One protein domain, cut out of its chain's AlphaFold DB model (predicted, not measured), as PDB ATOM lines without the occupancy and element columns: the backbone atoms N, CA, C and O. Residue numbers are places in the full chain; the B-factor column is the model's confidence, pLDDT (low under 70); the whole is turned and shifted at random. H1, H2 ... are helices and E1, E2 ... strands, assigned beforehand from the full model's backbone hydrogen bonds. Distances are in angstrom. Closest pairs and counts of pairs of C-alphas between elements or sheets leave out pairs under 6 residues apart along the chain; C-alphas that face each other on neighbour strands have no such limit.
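Overview. This is residues 175 to 289 of the 305 residues of an uncharacterized protein of Rhodococcus erythropolis (strain PR4 / NBRC 100887) (UniProt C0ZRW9). One strongly twisted sheet of five strands makes the core, and short helices pack on both of its faces. The long hairpin of E3 and E4 reaches away from the other strands to its turn at residues 244 to 248, and this turn and H4 lie at the two ends of the longest axis. H1 and H2 cover one face of the sheet, H3 is on the opposite face, and H5 grazes the sheet near the edge strand E5. The printed part has 115 residues with five named helices and five named strands, in the order E1 H1 H2 H3 E2 E3 E4 H4 H5 E5; the mixed sheet runs E4 E3 E2 E1 E5, and the class is mixed, helices and strands. The whole is compact, with a radius of gyration of the C-alphas of 13.4 A and spans of 39 by 30 by 24 A.

Arrangement. The sheet has E4, residues 249 to 257, and E5, residues 285 to 288, as edge strands; its inner strands are E3, residues 228 to 243, E2, residues 219 to 225, and E1, residues 181 to 185. E2 and E1 are parallel at 22 degrees, with N 222 and O 182 within hydrogen-bond range at 2.8 A. E1 and E5 are antiparallel at 160 degrees, with N 183 and O 286 at 2.9 A. E2, E3 and E4 form a meander, each strand the antiparallel neighbour of the one before. In the hairpin of E2 and E3, N 221 and O 233 are 2.8 A apart; in the hairpin of E3 and E4, N 239 and O 252 are 2.9 A apart. E3 bends by 95 degrees at residue 236. H2, residues 196 to 203, is on the sheet at a height of 7.4 A, over E2 and only just over E3, where 3 of its 8 C-alphas fall; on the local plane it runs across the strands, at 82 degrees to E2. H1, residues 187 to 190, is on the same face and touches H2, the closest C-alphas being those of Ser 189 and Ile 199, 5.5 A apart. H3, residues 211 to 215, is on the opposite face at a height of 7.3 A, over none of the strands. These three helices lie between the parallel neighbours E1 and E2 along the chain, a strand-helix-strand unit. H4, residues 259 to 265, is over E3 at a height of 7.8 A and runs slantwise to the strands, at 53 degrees to E3 on the local plane; its closest C-alphas to E3 are those of Ala 262 and Ala 232, 5.0 A apart. With H2 on one face and H4 on the other, the sheet and helices make three layers. H5, residues 272 to 275, only grazes the sheet; the C-alphas of Val 275 and Arg 288 are its closest to E5, at 7.1 A. Every O i to N i+4 pair is within hydrogen-bond range in H2, H3 and H4; H1 and H5 are too short for such a pair.

Along the chain. E1 begins with C-alpha 181 at (145.365, 159.708, 172.627). E2 measures 19.8 A from first to last C-alpha, E3 31.7 A and E4 25.0 A. C-alpha 243, the last of E3, is at (136.998, 138.917, 162.366). H2, the longest helix by residues, measures 10.2 A. E5 ends with C-alpha 288 at (149.833, 158.441, 170.666).

Size, cuts and confidence. The two C-alphas farthest apart are those of Ala 245 and Ala 263, 41.4 A. The printed part has no cut, and its links are tight or short, none long. The mean pLDDT of the printed part is 86.6, and one residue, Lys 278, is under 70.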
ATOM      1  N   PRO A 175     146.341 173.020 170.217       86.00
ATOM      2  CA  PRO A 175     147.283 172.973 171.324       86.00
ATOM      3  C   PRO A 175     147.887 171.567 171.427       86.00
ATOM      4  O   PRO A 175     147.431 170.629 170.768       86.00
ATOM      5  N   GLU A 176     148.914 171.394 172.265       88.00
ATOM      6  CA  GLU A 176     149.545 170.083 172.431       88.00
ATOM      7  C   GLU A 176     148.483 169.001 172.693       88.00
ATOM      8  O   GLU A 176     147.660 169.105 173.613       88.00
ATOM      9  N   LEU A 177     148.452 168.000 171.811       88.94
ATOM     10  CA  LEU A 177     147.470 166.929 171.874       88.94
ATOM     11  C   LEU A 177     147.740 166.073 173.123       88.94
ATOM     12  O   LEU A 177     148.908 165.874 173.483       88.94
ATOM     13  N   PRO A 178     146.700 165.519 173.766       88.69
ATOM     14  CA  PRO A 178     146.890 164.663 174.929       88.69
ATOM     15  C   PRO A 178     147.746 163.435 174.582       88.69
ATOM     16  O   PRO A 178     147.791 162.987 173.433       88.69
ATOM     17  N   THR A 179     148.451 162.907 175.582       86.88
ATOM     18  CA  THR A 179     149.143 161.613 175.506       86.88
ATOM     19  C   THR A 179     148.811 160.836 176.785       86.88
ATOM     20  O   THR A 179     149.109 161.349 177.863       86.88
ATOM     21  N   PRO A 180     148.214 159.634 176.710       91.38
ATOM     22  CA  PRO A 180     147.837 158.914 175.495       91.38
ATOM     23  C   PRO A 180     146.622 159.528 174.766       91.38
ATOM     24  O   PRO A 180     145.781 160.169 175.389       91.38
ATOM     25  N   SER A 181     146.530 159.342 173.446       92.75
ATOM     26  CA  SER A 181     145.365 159.708 172.627       92.75
ATOM     27  C   SER A 181     145.296 158.937 171.306       92.75
ATOM     28  O   SER A 181     146.269 158.321 170.859       92.75
ATOM     29  N   ILE A 182     144.135 158.994 170.661       93.38
ATOM     30  CA  ILE A 182     143.889 158.507 169.305       93.38
ATOM     31  C   ILE A 182     143.452 159.694 168.452       93.38
ATOM     32  O   ILE A 182     142.644 160.513 168.890       93.38
ATOM     33  N   VAL A 183     143.977 159.784 167.235       93.50
ATOM     34  CA  VAL A 183     143.570 160.780 166.241       93.50
ATOM     35  C   VAL A 183     143.035 160.038 165.017       93.50
ATOM     36  O   VAL A 183     143.737 159.200 164.447       93.50
ATOM     37  N   LEU A 184     141.781 160.312 164.656       92.31
ATOM     38  CA  LEU A 184     141.036 159.621 163.604       92.31
ATOM     39  C   LEU A 184     140.718 160.565 162.452       92.31
ATOM     40  O   LEU A 184     140.045 161.576 162.642       92.31
ATOM     41  N   HIS A 185     141.143 160.195 161.252       89.19
ATOM     42  CA  HIS A 185     140.724 160.851 160.026       89.19
ATOM     43  C   HIS A 185     139.384 160.271 159.569       89.19
ATOM     44  O   HIS A 185     139.312 159.113 159.155       89.19
ATOM     45  N   VAL A 186     138.319 161.072 159.640       87.81
ATOM     46  CA  VAL A 186     136.960 160.656 159.263       87.81
ATOM     47  C   VAL A 186     136.387 161.683 158.286       87.81
ATOM     48  O   VAL A 186     135.682 162.596 158.712       87.81
ATOM     49  N   PRO A 187     136.644 161.554 156.969       79.25
ATOM     50  CA  PRO A 187     136.251 162.560 155.978       79.25
ATOM     51  C   PRO A 187     134.756 162.906 155.983       79.25
ATOM     52  O   PRO A 187     134.376 164.043 155.729       79.25
ATOM     53  N   ALA A 188     133.890 161.939 156.305       79.94
ATOM     54  CA  ALA A 188     132.443 162.151 156.381       79.94
ATOM     55  C   ALA A 188     132.022 163.146 157.486       79.94
ATOM     56  O   ALA A 188     130.929 163.702 157.413       79.94
ATOM     57  N   SER A 189     132.887 163.408 158.474       83.38
ATOM     58  CA  SER A 189     132.625 164.369 159.555       83.38
ATOM     59  C   SER A 189     132.702 165.838 159.119       83.38
ATOM     60  O   SER A 189     132.270 166.710 159.864       83.38
ATOM     61  N   ALA A 190     133.197 166.135 157.908       78.69
ATOM     62  CA  ALA A 190     133.246 167.493 157.356       78.69
ATOM     63  C   ALA A 190     131.883 168.032 156.874       78.69
ATOM     64  O   ALA A 190     131.798 169.156 156.377       78.69
ATOM     65  N   ARG A 191     130.806 167.242 156.982       75.62
ATOM     66  CA  ARG A 191     129.480 167.635 156.494       75.62
ATOM     67  C   ARG A 191     128.978 168.901 157.219       75.62
ATOM     68  O   ARG A 191     128.987 168.926 158.452       75.62
ATOM     69  N   PRO A 192     128.469 169.919 156.495       70.00
ATOM     70  CA  PRO A 192     127.874 171.100 157.114       70.00
ATOM     71  C   PRO A 192     126.747 170.728 158.085       70.00
ATOM     72  O   PRO A 192     125.865 169.943 157.741       70.00
ATOM     73  N   GLY A 193     126.782 171.296 159.294       74.44
ATOM     74  CA  GLY A 193     125.763 171.068 160.322       74.44
ATOM     75  C   GLY A 193     125.796 169.687 160.988       74.44
ATOM     76  O   GLY A 193     124.829 169.343 161.659       74.44
ATOM     77  N   ALA A 194     126.864 168.897 160.811       82.75
ATOM     78  CA  ALA A 194     127.017 167.628 161.518       82.75
ATOM     79  C   ALA A 194     127.038 167.841 163.040       82.75
ATOM     80  O   ALA A 194     127.816 168.645 163.557       82.75
ATOM     81  N   THR A 195     126.179 167.111 163.746       88.38
ATOM     82  CA  THR A 195     126.112 167.147 165.215       88.38
ATOM     83  C   THR A 195     127.233 166.305 165.840       88.38
ATOM     84  O   THR A 195     127.731 165.377 165.192       88.38
ATOM     85  N   PRO A 196     127.651 166.580 167.092       88.00
ATOM     86  CA  PRO A 196     128.633 165.751 167.796       88.00
ATOM     87  C   PRO A 196     128.260 164.263 167.831       88.00
ATOM     88  O   PRO A 196     129.135 163.409 167.690       88.00
ATOM     89  N   GLU A 197     126.971 163.949 167.951       89.81
ATOM     90  CA  GLU A 197     126.432 162.588 167.955       89.81
ATOM     91  C   GLU A 197     126.566 161.919 166.581       89.81
ATOM     92  O   GLU A 197     126.990 160.770 166.484       89.81
ATOM     93  N   GLU A 198     126.276 162.635 165.493       90.94
ATOM     94  CA  GLU A 198     126.496 162.113 164.138       90.94
ATOM     95  C   GLU A 198     127.986 161.871 163.860       90.94
ATOM     96  O   GLU A 198     128.357 160.861 163.260       90.94
ATOM     97  N   ILE A 199     128.859 162.776 164.317       91.88
ATOM     98  CA  ILE A 199     130.315 162.611 164.195       91.88
ATOM     99  C   ILE A 199     130.785 161.412 165.027       91.88
ATOM    100  O   ILE A 199     131.653 160.668 164.568       91.88
ATOM    101  N   TYR A 200     130.207 161.193 166.211       93.44
ATOM    102  CA  TYR A 200     130.484 160.026 167.049       93.44
ATOM    103  C   TYR A 200     130.155 158.715 166.325       93.44
ATOM    104  O   TYR A 200     131.005 157.823 166.259       93.44
ATOM    105  N   GLU A 201     128.969 158.613 165.721       91.62
ATOM    106  CA  GLU A 201     128.553 157.420 164.972       91.62
ATOM    107  C   GLU A 201     129.478 157.140 163.778       91.62
ATOM    108  O   GLU A 201     129.882 155.998 163.548       91.62
ATOM    109  N   LEU A 202     129.900 158.184 163.057       90.56
ATOM    110  CA  LEU A 202     130.884 158.058 161.975       90.56
ATOM    111  C   LEU A 202     132.264 157.625 162.488       90.56
ATOM    112  O   LEU A 202     132.960 156.840 161.842       90.56
ATOM    113  N   ALA A 203     132.677 158.141 163.645       90.81
ATOM    114  CA  ALA A 203     133.955 157.813 164.261       90.81
ATOM    115  C   ALA A 203     133.993 156.374 164.778       90.81
ATOM    116  O   ALA A 203     135.054 155.747 164.754       90.81
ATOM    117  N   ARG A 204     132.844 155.814 165.170       90.12
ATOM    118  CA  ARG A 204     132.671 154.420 165.606       90.12
ATOM    119  C   ARG A 204     132.730 153.399 164.450       90.12
ATOM    120  O   ARG A 204     132.223 152.283 164.549       90.12
ATOM    121  N   ALA A 205     133.397 153.749 163.356       86.44
ATOM    122  CA  ALA A 205     133.752 152.819 162.294       86.44
ATOM    123  C   ALA A 205     134.682 151.687 162.783       86.44
ATOM    124  O   ALA A 205     135.067 151.593 163.951       86.44
ATOM    125  N   GLU A 206     135.025 150.782 161.870       89.25
ATOM    126  CA  GLU A 206     135.854 149.615 162.156       89.25
ATOM    127  C   GLU A 206     137.342 149.953 162.057       89.25
ATOM    128  O   GLU A 206     137.845 150.274 160.982       89.25
ATOM    129  N   TRP A 207     138.064 149.831 163.172       90.38
ATOM    130  CA  TRP A 207     139.473 150.210 163.249       90.38
ATOM    131  C   TRP A 207     140.375 149.076 163.729       90.38
ATOM    132  O   TRP A 207     139.990 148.238 164.545       90.38
ATOM    133  N   SER A 208     141.633 149.080 163.290       86.50
ATOM    134  CA  SER A 208     142.657 148.151 163.786       86.50
ATOM    135  C   SER A 208     143.229 148.627 165.131       86.50
ATOM    136  O   SER A 208     144.350 149.129 165.224       86.50
ATOM    137  N   ALA A 209     142.432 148.512 166.197       85.69
ATOM    138  CA  ALA A 209     142.839 148.904 167.545       85.69
ATOM    139  C   ALA A 209     143.722 147.823 168.201       85.69
ATOM    140  O   ALA A 209     143.251 146.747 168.592       85.69
ATOM    141  N   GLY A 210     145.018 148.115 168.343       84.62
ATOM    142  CA  GLY A 210     145.987 147.229 168.995       84.62
ATOM    143  C   GLY A 210     145.754 147.068 170.504       84.62
ATOM    144  O   GLY A 210     145.176 147.934 171.156       84.62
ATOM    145  N   ALA A 211     146.257 145.974 171.088       84.94
ATOM    146  CA  ALA A 211     146.006 145.621 172.493       84.94
ATOM    147  C   ALA A 211     146.405 146.715 173.502       84.94
ATOM    148  O   ALA A 211     145.701 146.906 174.486       84.94
ATOM    149  N   ALA A 212     147.490 147.454 173.241       84.44
ATOM    150  CA  ALA A 212     147.943 148.542 174.109       84.44
ATOM    151  C   ALA A 212     146.935 149.701 174.177       84.44
ATOM    152  O   ALA A 212     146.673 150.213 175.254       84.44
ATOM    153  N   VAL A 213     146.321 150.064 173.048       86.69
ATOM    154  CA  VAL A 213     145.273 151.096 173.001       86.69
ATOM    155  C   VAL A 213     144.015 150.618 173.716       86.69
ATOM    156  O   VAL A 213     143.396 151.373 174.453       86.69
ATOM    157  N   ARG A 214     143.650 149.345 173.524       87.38
ATOM    158  CA  ARG A 214     142.450 148.770 174.147       87.38
ATOM    159  C   ARG A 214     142.565 148.596 175.660       87.38
ATOM    160  O   ARG A 214     141.540 148.480 176.321       87.38
ATOM    161  N   ALA A 215     143.788 148.534 176.188       86.31
ATOM    162  CA  ALA A 215     144.044 148.456 177.622       86.31
ATOM    163  C   ALA A 215     143.867 149.813 178.329       86.31
ATOM    164  O   ALA A 215     143.634 149.833 179.534       86.31
ATOM    165  N   GLU A 216     143.950 150.926 177.591       86.50
ATOM    166  CA  GLU A 216     143.759 152.270 178.134       86.50
ATOM    167  C   GLU A 216     142.266 152.615 178.215       86.50
ATOM    168  O   GLU A 216     141.592 152.821 177.202       86.50
ATOM    169  N   ILE A 217     141.742 152.686 179.440       85.31
ATOM    170  CA  ILE A 217     140.349 153.065 179.704       85.31
ATOM    171  C   ILE A 217     140.222 154.589 179.632       85.31
ATOM    172  O   ILE A 217     140.965 155.317 180.286       85.31
ATOM    173  N   GLY A 218     139.243 155.084 178.875       88.56
ATOM    174  CA  GLY A 218     138.963 156.518 178.778       88.56
ATOM    175  C   GLY A 218     139.961 157.284 177.906       88.56
ATOM    176  O   GLY A 218     140.111 158.498 178.088       88.56
ATOM    177  N   ILE A 219     140.641 156.594 176.981       92.62
ATOM    178  CA  ILE A 219     141.603 157.216 176.069       92.62
ATOM    179  C   ILE A 219     140.905 158.293 175.209       92.62
ATOM    180  O   ILE A 219     139.867 158.012 174.597       92.62
ATOM    181  N   PRO A 220     141.441 159.529 175.163       94.75
ATOM    182  CA  PRO A 220     140.953 160.587 174.284       94.75
ATOM    183  C   PRO A 220     140.973 160.177 172.811       94.75
ATOM    184  O   PRO A 220     141.992 159.693 172.317       94.75
ATOM    185  N   VAL A 221     139.879 160.435 172.103       95.06
ATOM    186  CA  VAL A 221     139.727 160.221 170.661       95.06
ATOM    187  C   VAL A 221     139.384 161.556 170.011       95.06
ATOM    188  O   VAL A 221     138.326 162.123 170.270       95.06
ATOM    189  N   LEU A 222     140.277 162.061 169.165       95.56
ATOM    190  CA  LEU A 222     140.086 163.293 168.405       95.56
ATOM    191  C   LEU A 222     139.798 162.942 166.950       95.56
ATOM    192  O   LEU A 222     140.596 162.270 166.300       95.56
ATOM    193  N   VAL A 223     138.661 163.394 166.442       93.56
ATOM    194  CA  VAL A 223     138.221 163.136 165.071       93.56
ATOM    195  C   VAL A 223     138.456 164.382 164.249       93.56
ATOM    196  O   VAL A 223     138.023 165.466 164.636       93.56
ATOM    197  N   PHE A 224     139.119 164.229 163.111       90.56
ATOM    198  CA  PHE A 224     139.391 165.326 162.202       90.56
ATOM    199  C   PHE A 224     138.989 164.994 160.766       90.56
ATOM    200  O   PHE A 224     138.971 163.835 160.342       90.56
ATOM    201  N   ALA A 225     138.688 166.048 160.024       82.50
ATOM    202  CA  ALA A 225     138.514 166.053 158.580       82.50
ATOM    203  C   ALA A 225     138.964 167.417 158.065       82.50
ATOM    204  O   ALA A 225     138.821 168.412 158.779       82.50
ATOM    205  N   ASP A 226     139.522 167.471 156.858       73.06
ATOM    206  CA  ASP A 226     140.069 168.708 156.295       73.06
ATOM    207  C   ASP A 226     141.170 169.333 157.156       73.06
ATOM    208  O   ASP A 226     141.312 170.552 157.217       73.06
ATOM    209  N   SER A 227     141.941 168.503 157.866       79.31
ATOM    210  CA  SER A 227     142.906 168.942 158.887       79.31
ATOM    211  C   SER A 227     142.299 169.745 160.051       79.31
ATOM    212  O   SER A 227     143.045 170.313 160.836       79.31
ATOM    213  N   ILE A 228     140.973 169.766 160.224       84.25
ATOM    214  CA  ILE A 228     140.288 170.419 161.350       84.25
ATOM    215  C   ILE A 228     139.685 169.364 162.266       84.25
ATOM    216  O   ILE A 228     138.993 168.453 161.807       84.25
ATOM    217  N   ILE A 229     139.901 169.495 163.573       90.25
ATOM    218  CA  ILE A 229     139.258 168.633 164.565       90.25
ATOM    219  C   ILE A 229     137.760 168.964 164.595       90.25
ATOM    220  O   ILE A 229     137.359 170.092 164.875       90.25
ATOM    221  N   ARG A 230     136.926 167.973 164.275       89.12
ATOM    222  CA  ARG A 230     135.461 168.078 164.196       89.12
ATOM    223  C   ARG A 230     134.763 167.516 165.429       89.12
ATOM    224  O   ARG A 230     133.665 167.953 165.745       89.12
ATOM    225  N   GLY A 231     135.393 166.581 166.135       92.75
ATOM    226  CA  GLY A 231     134.821 165.971 167.333       92.75
ATOM    227  C   GLY A 231     135.885 165.495 168.313       92.75
ATOM    228  O   GLY A 231     137.011 165.179 167.923       92.75
ATOM    229  N   ALA A 232     135.511 165.436 169.587       95.81
ATOM    230  CA  ALA A 232     136.345 164.919 170.659       95.81
ATOM    231  C   ALA A 232     135.521 164.007 171.573       95.81
ATOM    232  O   ALA A 232     134.426 164.360 172.012       95.81
ATOM    233  N   PHE A 233     136.054 162.821 171.843       95.38
ATOM    234  CA  PHE A 233     135.361 161.755 172.560       95.38
ATOM    235  C   PHE A 233     136.310 161.056 173.532       95.38
ATOM    236  O   PHE A 233     137.533 161.158 173.411       95.38
ATOM    237  N   ARG A 234     135.757 160.265 174.453       94.50
ATOM    238  CA  ARG A 234     136.529 159.301 175.252       94.50
ATOM    239  C   ARG A 234     136.081 157.881 174.983       94.50
ATOM    240  O   ARG A 234     134.925 157.541 175.228       94.50
ATOM    241  N   ALA A 235     137.014 157.039 174.547       93.62
ATOM    242  CA  ALA A 235     136.770 155.612 174.388       93.62
ATOM    243  C   ALA A 235     136.826 154.909 175.753       93.62
ATOM    244  O   ALA A 235     137.871 154.848 176.395       93.62
ATOM    245  N   GLN A 236     135.688 154.384 176.199       91.50
ATOM    246  CA  GLN A 236     135.516 153.685 177.474       91.50
ATOM    247  C   GLN A 236     135.686 152.170 177.335       91.50
ATOM    248  O   GLN A 236     136.212 151.526 178.239       91.50
ATOM    249  N   SER A 237     135.252 151.589 176.214       90.50
ATOM    250  CA  SER A 237     135.414 150.159 175.939       90.50
ATOM    251  C   SER A 237     135.554 149.878 174.443       90.50
ATOM    252  O   SER A 237     135.357 150.761 173.608       90.50
ATOM    253  N   TRP A 238     135.915 148.640 174.102       92.06
ATOM    254  CA  TRP A 238     136.161 148.203 172.730       92.06
ATOM    255  C   TRP A 238     135.407 146.908 172.444       92.06
ATOM    256  O   TRP A 238     135.481 145.957 173.221       92.06
ATOM    257  N   GLU A 239     134.732 146.855 171.302       90.56
ATOM    258  CA  GLU A 239     133.987 145.693 170.825       90.56
ATOM    259  C   GLU A 239     134.598 145.166 169.532       90.56
ATOM    260  O   GLU A 239     134.995 145.940 168.659       90.56
ATOM    261  N   VAL A 240     134.660 143.840 169.399       89.00
ATOM    262  CA  VAL A 240     135.062 143.206 168.139       89.00
ATOM    263  C   VAL A 240     133.925 143.378 167.141       89.00
ATOM    264  O   VAL A 240     132.829 142.877 167.374       89.00
ATOM    265  N   SER A 241     134.209 144.045 166.027       85.06
ATOM    266  CA  SER A 241     133.257 144.219 164.931       85.06
ATOM    267  C   SER A 241     133.404 143.113 163.898       85.06
ATOM    268  O   SER A 241     132.487 142.328 163.675       85.06
ATOM    269  N   THR A 242     134.605 142.995 163.332       81.88
ATOM    270  CA  THR A 242     134.885 142.082 162.223       81.88
ATOM    271  C   THR A 242     136.057 141.190 162.588       81.88
ATOM    272  O   THR A 242     137.073 141.652 163.114       81.88
ATOM    273  N   ARG A 243     135.911 139.894 162.310       82.31
ATOM    274  CA  ARG A 243     136.998 138.917 162.366       82.31
ATOM    275  C   ARG A 243     137.360 138.541 160.941       82.31
ATOM    276  O   ARG A 243     136.559 137.923 160.247       82.31
ATOM    277  N   ASN A 244     138.550 138.930 160.520       79.31
ATOM    278  CA  ASN A 244     139.051 138.615 159.195       79.31
ATOM    279  C   ASN A 244     139.549 137.163 159.144       79.31
ATOM    280  O   ASN A 244     139.918 136.569 160.161       79.31
ATOM    281  N   ALA A 245     139.572 136.592 157.938       72.19
ATOM    282  CA  ALA A 245     140.019 135.217 157.707       72.19
ATOM    283  C   ALA A 245     141.508 134.998 158.049       72.19
ATOM    284  O   ALA A 245     141.912 133.876 158.340       72.19
ATOM    285  N   ASP A 246     142.309 136.068 158.057       72.44
ATOM    286  CA  ASP A 246     143.724 136.081 158.449       72.44
ATOM    287  C   ASP A 246     143.941 136.125 159.977       72.44
ATOM    288  O   ASP A 246     145.077 136.168 160.447       72.44
ATOM    289  N   GLY A 247     142.860 136.125 160.766       72.69
ATOM    290  CA  GLY A 247     142.897 136.217 162.224       72.69
ATOM    291  C   GLY A 247     143.001 137.646 162.768       72.69
ATOM    292  O   GLY A 247     142.957 137.826 163.988       72.69
ATOM    293  N   SER A 248     143.094 138.666 161.907       78.00
ATOM    294  CA  SER A 248     143.035 140.064 162.339       78.00
ATOM    295  C   SER A 248     141.613 140.456 162.762       78.00
ATOM    296  O   SER A 248     140.611 139.902 162.301       78.00
ATOM    297  N   GLN A 249     141.519 141.389 163.709       86.88
ATOM    298  CA  GLN A 249     140.249 141.829 164.285       86.88
ATOM    299  C   GLN A 249     140.125 143.339 164.154       86.88
ATOM    300  O   GLN A 249     141.041 144.064 164.549       86.88
ATOM    301  N   LEU A 250     138.984 143.793 163.643       87.50
ATOM    302  CA  LEU A 250     138.604 145.197 163.651       87.50
ATOM    303  C   LEU A 250     137.697 145.480 164.840       87.50
ATOM    304  O   LEU A 250     136.865 144.655 165.227       87.50
ATOM    305  N   TRP A 251     137.867 146.662 165.411       90.44
ATOM    306  CA  TRP A 251     137.273 147.066 166.670       90.44
ATOM    307  C   TRP A 251     136.485 148.349 166.500       90.44
ATOM    308  O   TRP A 251     136.900 149.250 165.771       90.44
ATOM    309  N   ARG A 252     135.379 148.443 167.230       92.06
ATOM    310  CA  ARG A 252     134.623 149.680 167.426       92.06
ATOM    311  C   ARG A 252     134.781 150.111 168.873       92.06
ATOM    312  O   ARG A 252     134.767 149.265 169.769       92.06
ATOM    313  N   PHE A 253     134.942 151.406 169.110       93.06
ATOM    314  CA  PHE A 253     134.982 151.926 170.472       93.06
ATOM    315  C   PHE A 253     133.581 152.320 170.944       93.06
ATOM    316  O   PHE A 253     132.807 152.921 170.206       93.06
ATOM    317  N   ASN A 254     133.268 152.020 172.199       92.00
ATOM    318  CA  ASN A 254     132.168 152.647 172.921       92.00
ATOM    319  C   ASN A 254     132.721 153.827 173.699       92.00
ATOM    320  O   ASN A 254     133.755 153.704 174.356       92.00
ATOM    321  N   GLY A 255     132.030 154.954 173.660       90.62
ATOM    322  CA  GLY A 255     132.499 156.167 174.291       90.62
ATOM    323  C   GLY A 255     131.404 157.199 174.443       90.62
ATOM    324  O   GLY A 255     130.250 156.953 174.109       90.62
ATOM    325  N   THR A 256     131.800 158.352 174.955       91.12
ATOM    326  CA  THR A 256     130.937 159.523 175.129       91.12
ATOM    327  C   THR A 256     131.636 160.757 174.574       91.12
ATOM    328  O   THR A 256     132.866 160.770 174.440       91.12
ATOM    329  N   VAL A 257     130.845 161.770 174.212       91.69
ATOM    330  CA  VAL A 257     131.350 163.111 173.885       91.69
ATOM    331  C   VAL A 257     132.095 163.653 175.100       91.69
ATOM    332  O   VAL A 257     131.631 163.508 176.229       91.69
ATOM    333  N   ASP A 258     133.271 164.226 174.867       92.62
ATOM    334  CA  ASP A 258     134.040 164.903 175.906       92.62
ATOM    335  C   ASP A 258     133.981 166.408 175.649       92.62
ATOM    336  O   ASP A 258     134.704 166.917 174.794       92.62
ATOM    337  N   ASP A 259     133.109 167.104 176.380       91.31
ATOM    338  CA  ASP A 259     132.883 168.543 176.217       91.31
ATOM    339  C   ASP A 259     134.127 169.382 176.545       91.31
ATOM    340  O   ASP A 259     134.344 170.431 175.939       91.31
ATOM    341  N   GLU A 260     134.979 168.922 177.467       91.94
ATOM    342  CA  GLU A 260     136.203 169.630 177.851       91.94
ATOM    343  C   GLU A 260     137.251 169.538 176.736       91.94
ATOM    344  O   GLU A 260     137.841 170.545 176.328       91.94
ATOM    345  N   LEU A 261     137.449 168.338 176.181       91.69
ATOM    346  CA  LEU A 261     138.284 168.160 174.995       91.69
ATOM    347  C   LEU A 261     137.672 168.865 173.783       91.69
ATOM    348  O   LEU A 261     138.409 169.462 172.998       91.69
ATOM    349  N   ALA A 262     136.351 168.826 173.621       91.00
ATOM    350  CA  ALA A 262     135.678 169.469 172.505       91.00
ATOM    351  C   ALA A 262     135.894 170.984 172.543       91.00
ATOM    352  O   ALA A 262     136.361 171.550 171.558       91.00
ATOM    353  N   ALA A 263     135.678 171.621 173.696       90.69
ATOM    354  CA  ALA A 263     135.910 173.051 173.885       90.69
ATOM    355  C   ALA A 263     137.366 173.466 173.612       90.69
ATOM    356  O   ALA A 263     137.621 174.584 173.170       90.69
ATOM    357  N   LYS A 264     138.325 172.571 173.872       90.88
ATOM    358  CA  LYS A 264     139.754 172.848 173.686       90.88
ATOM    359  C   LYS A 264     140.253 172.604 172.261       90.88
ATOM    360  O   LYS A 264     141.174 173.292 171.824       90.88
ATOM    361  N   TYR A 265     139.718 171.600 171.572       91.69
ATOM    362  CA  TYR A 265     140.297 171.099 170.324       91.69
ATOM    363  C   TYR A 265     139.375 171.244 169.108       91.69
ATOM    364  O   TYR A 265     139.890 171.387 168.001       91.69
ATOM    365  N   VAL A 266     138.047 171.219 169.248       89.19
ATOM    366  CA  VAL A 266     137.146 171.314 168.085       89.19
ATOM    367  C   VAL A 266     137.302 172.676 167.408       89.19
ATOM    368  O   VAL A 266     137.355 173.713 168.059       89.19
ATOM    369  N   GLY A 267     137.416 172.666 166.080       84.06
ATOM    370  CA  GLY A 267     137.689 173.853 165.268       84.06
ATOM    371  C   GLY A 267     139.172 174.212 165.145       84.06
ATOM    372  O   GLY A 267     139.513 175.063 164.326       84.06
ATOM    373  N   THR A 268     140.058 173.547 165.892       88.31
ATOM    374  CA  THR A 268     141.509 173.726 165.746       88.31
ATOM    375  C   THR A 268     142.085 172.824 164.658       88.31
ATOM    376  O   THR A 268     141.531 171.771 164.322       88.31
ATOM    377  N   GLU A 269     143.204 173.249 164.085       86.25
ATOM    378  CA  GLU A 269     143.900 172.546 163.014       86.25
ATOM    379  C   GLU A 269     144.850 171.475 163.564       86.25
ATOM    380  O   GLU A 269     145.700 171.751 164.413       86.25
ATOM    381  N   VAL A 270     144.768 170.265 163.018       85.75
ATOM    382  CA  VAL A 270     145.697 169.169 163.278       85.75
ATOM    383  C   VAL A 270     146.443 168.785 162.002       85.75
ATOM    384  O   VAL A 270     145.856 168.547 160.950       85.75
ATOM    385  N   THR A 271     147.764 168.679 162.107       82.62
ATOM    386  CA  THR A 271     148.673 168.278 161.026       82.62
ATOM    387  C   THR A 271     149.462 167.025 161.426       82.62
ATOM    388  O   THR A 271     149.580 166.725 162.621       82.62
ATOM    389  N   PRO A 272     150.075 166.297 160.468       79.44
ATOM    390  CA  PRO A 272     150.908 165.135 160.782       79.44
ATOM    391  C   PRO A 272     152.023 165.455 161.791       79.44
ATOM    392  O   PRO A 272     152.353 164.632 162.643       79.44
ATOM    393  N   HIS A 273     152.564 166.676 161.766       79.62
ATOM    394  CA  HIS A 273     153.625 167.091 162.680       79.62
ATOM    395  C   HIS A 273     153.173 167.149 164.144       79.62
ATOM    396  O   HIS A 273     153.963 166.801 165.021       79.62
ATOM    397  N   ASN A 274     151.903 167.484 164.422       84.00
ATOM    398  CA  ASN A 274     151.354 167.495 165.788       84.00
ATOM    399  C   ASN A 274     151.404 166.109 166.453       84.00
ATOM    400  O   ASN A 274     151.419 165.998 167.678       84.00
ATOM    401  N   VAL A 275     151.435 165.048 165.643       83.06
ATOM    402  CA  VAL A 275     151.490 163.649 166.084       83.06
ATOM    403  C   VAL A 275     152.846 162.988 165.792       83.06
ATOM    404  O   VAL A 275     152.987 161.781 165.972       83.06
ATOM    405  N   GLY A 276     153.856 163.756 165.363       81.75
ATOM    406  CA  GLY A 276     155.200 163.249 165.056       81.75
ATOM    407  C   GLY A 276     155.321 162.493 163.725       81.75
ATOM    408  O   GLY A 276     156.269 161.732 163.534       81.75
ATOM    409  N   LEU A 277     154.375 162.681 162.803       77.88
ATOM    410  CA  LEU A 277     154.351 162.059 161.477       77.88
ATOM    411  C   LEU A 277     154.764 163.050 160.378       77.88
ATOM    412  O   LEU A 277     154.623 164.261 160.518       77.88
ATOM    413  N   LYS A 278     155.257 162.522 159.248       68.62
ATOM    414  CA  LYS A 278     155.522 163.313 158.027       68.62
ATOM    415  C   LYS A 278     154.299 163.435 157.112       68.62
ATOM    416  O   LYS A 278     154.162 164.424 156.410       68.62
ATOM    417  N   LYS A 279     153.439 162.414 157.094       73.50
ATOM    418  CA  LYS A 279     152.200 162.347 156.308       73.50
ATOM    419  C   LYS A 279     151.159 161.527 157.062       73.50
ATOM    420  O   LYS A 279     151.539 160.670 157.866       73.50
ATOM    421  N   TRP A 280     149.879 161.765 156.794       79.56
ATOM    422  CA  TRP A 280     148.806 160.953 157.362       79.56
ATOM    423  C   TRP A 280     148.856 159.513 156.821       79.56
ATOM    424  O   TRP A 280     149.169 159.309 155.642       79.56
ATOM    425  N   PRO A 281     148.600 158.492 157.658       79.75
ATOM    426  CA  PRO A 281     148.497 157.119 157.186       79.75
ATOM    427  C   PRO A 281     147.198 156.924 156.397       79.75
ATOM    428  O   PRO A 281     146.161 157.477 156.752       79.75
ATOM    429  N   VAL A 282     147.236 156.062 155.375       75.25
ATOM    430  CA  VAL A 282     146.057 155.729 154.545       75.25
ATOM    431  C   VAL A 282     144.920 155.136 155.381       75.25
ATOM    432  O   VAL A 282     143.753 155.327 155.064       75.25
ATOM    433  N   SER A 283     145.251 154.455 156.484       80.25
ATOM    434  CA  SER A 283     144.260 153.912 157.414       80.25
ATOM    435  C   SER A 283     143.429 154.982 158.116       80.25
ATOM    436  O   SER A 283     142.418 154.629 158.702       80.25
ATOM    437  N   GLY A 284     143.872 156.246 158.148       82.31
ATOM    438  CA  GLY A 284     143.239 157.310 158.929       82.31
ATOM    439  C   GLY A 284     143.369 157.148 160.448       82.31
ATOM    440  O   GLY A 284     142.833 157.959 161.192       82.31
ATOM    441  N   TRP A 285     144.088 156.130 160.923       87.75
ATOM    442  CA  TRP A 285     144.228 155.802 162.340       87.75
ATOM    443  C   TRP A 285     145.618 156.167 162.860       87.75
ATOM    444  O   TRP A 285     146.622 155.632 162.379       87.75
ATOM    445  N   VAL A 286     145.682 157.026 163.880       88.31
ATOM    446  CA  VAL A 286     146.936 157.432 164.527       88.31
ATOM    447  C   VAL A 286     146.844 157.267 166.039       88.31
ATOM    448  O   VAL A 286     145.917 157.755 166.678       88.31
ATOM    449  N   THR A 287     147.842 156.608 166.632       88.50
ATOM    450  CA  THR A 287     147.927 156.380 168.081       88.50
ATOM    451  C   THR A 287     149.079 157.159 168.688       88.50
ATOM    452  O   THR A 287     150.213 157.049 168.216       88.50
ATOM    453  N   ARG A 288     148.818 157.852 169.793       87.50
ATOM    454  CA  ARG A 288     149.833 158.441 170.666       87.50
ATOM    455  C   ARG A 288     149.779 157.724 172.002       87.50
ATOM    456  O   ARG A 288     148.830 157.886 172.752       87.50
ATOM    457  N   LEU A 289     150.785 156.914 172.299       82.44
ATOM    458  CA  LEU A 289     150.925 156.239 173.589       82.44
ATOM    459  C   LEU A 289     152.202 156.736 174.266       82.44
ATOM    460  O   LEU A 289     153.190 157.022 173.592       82.44
TER     461      LEU A 289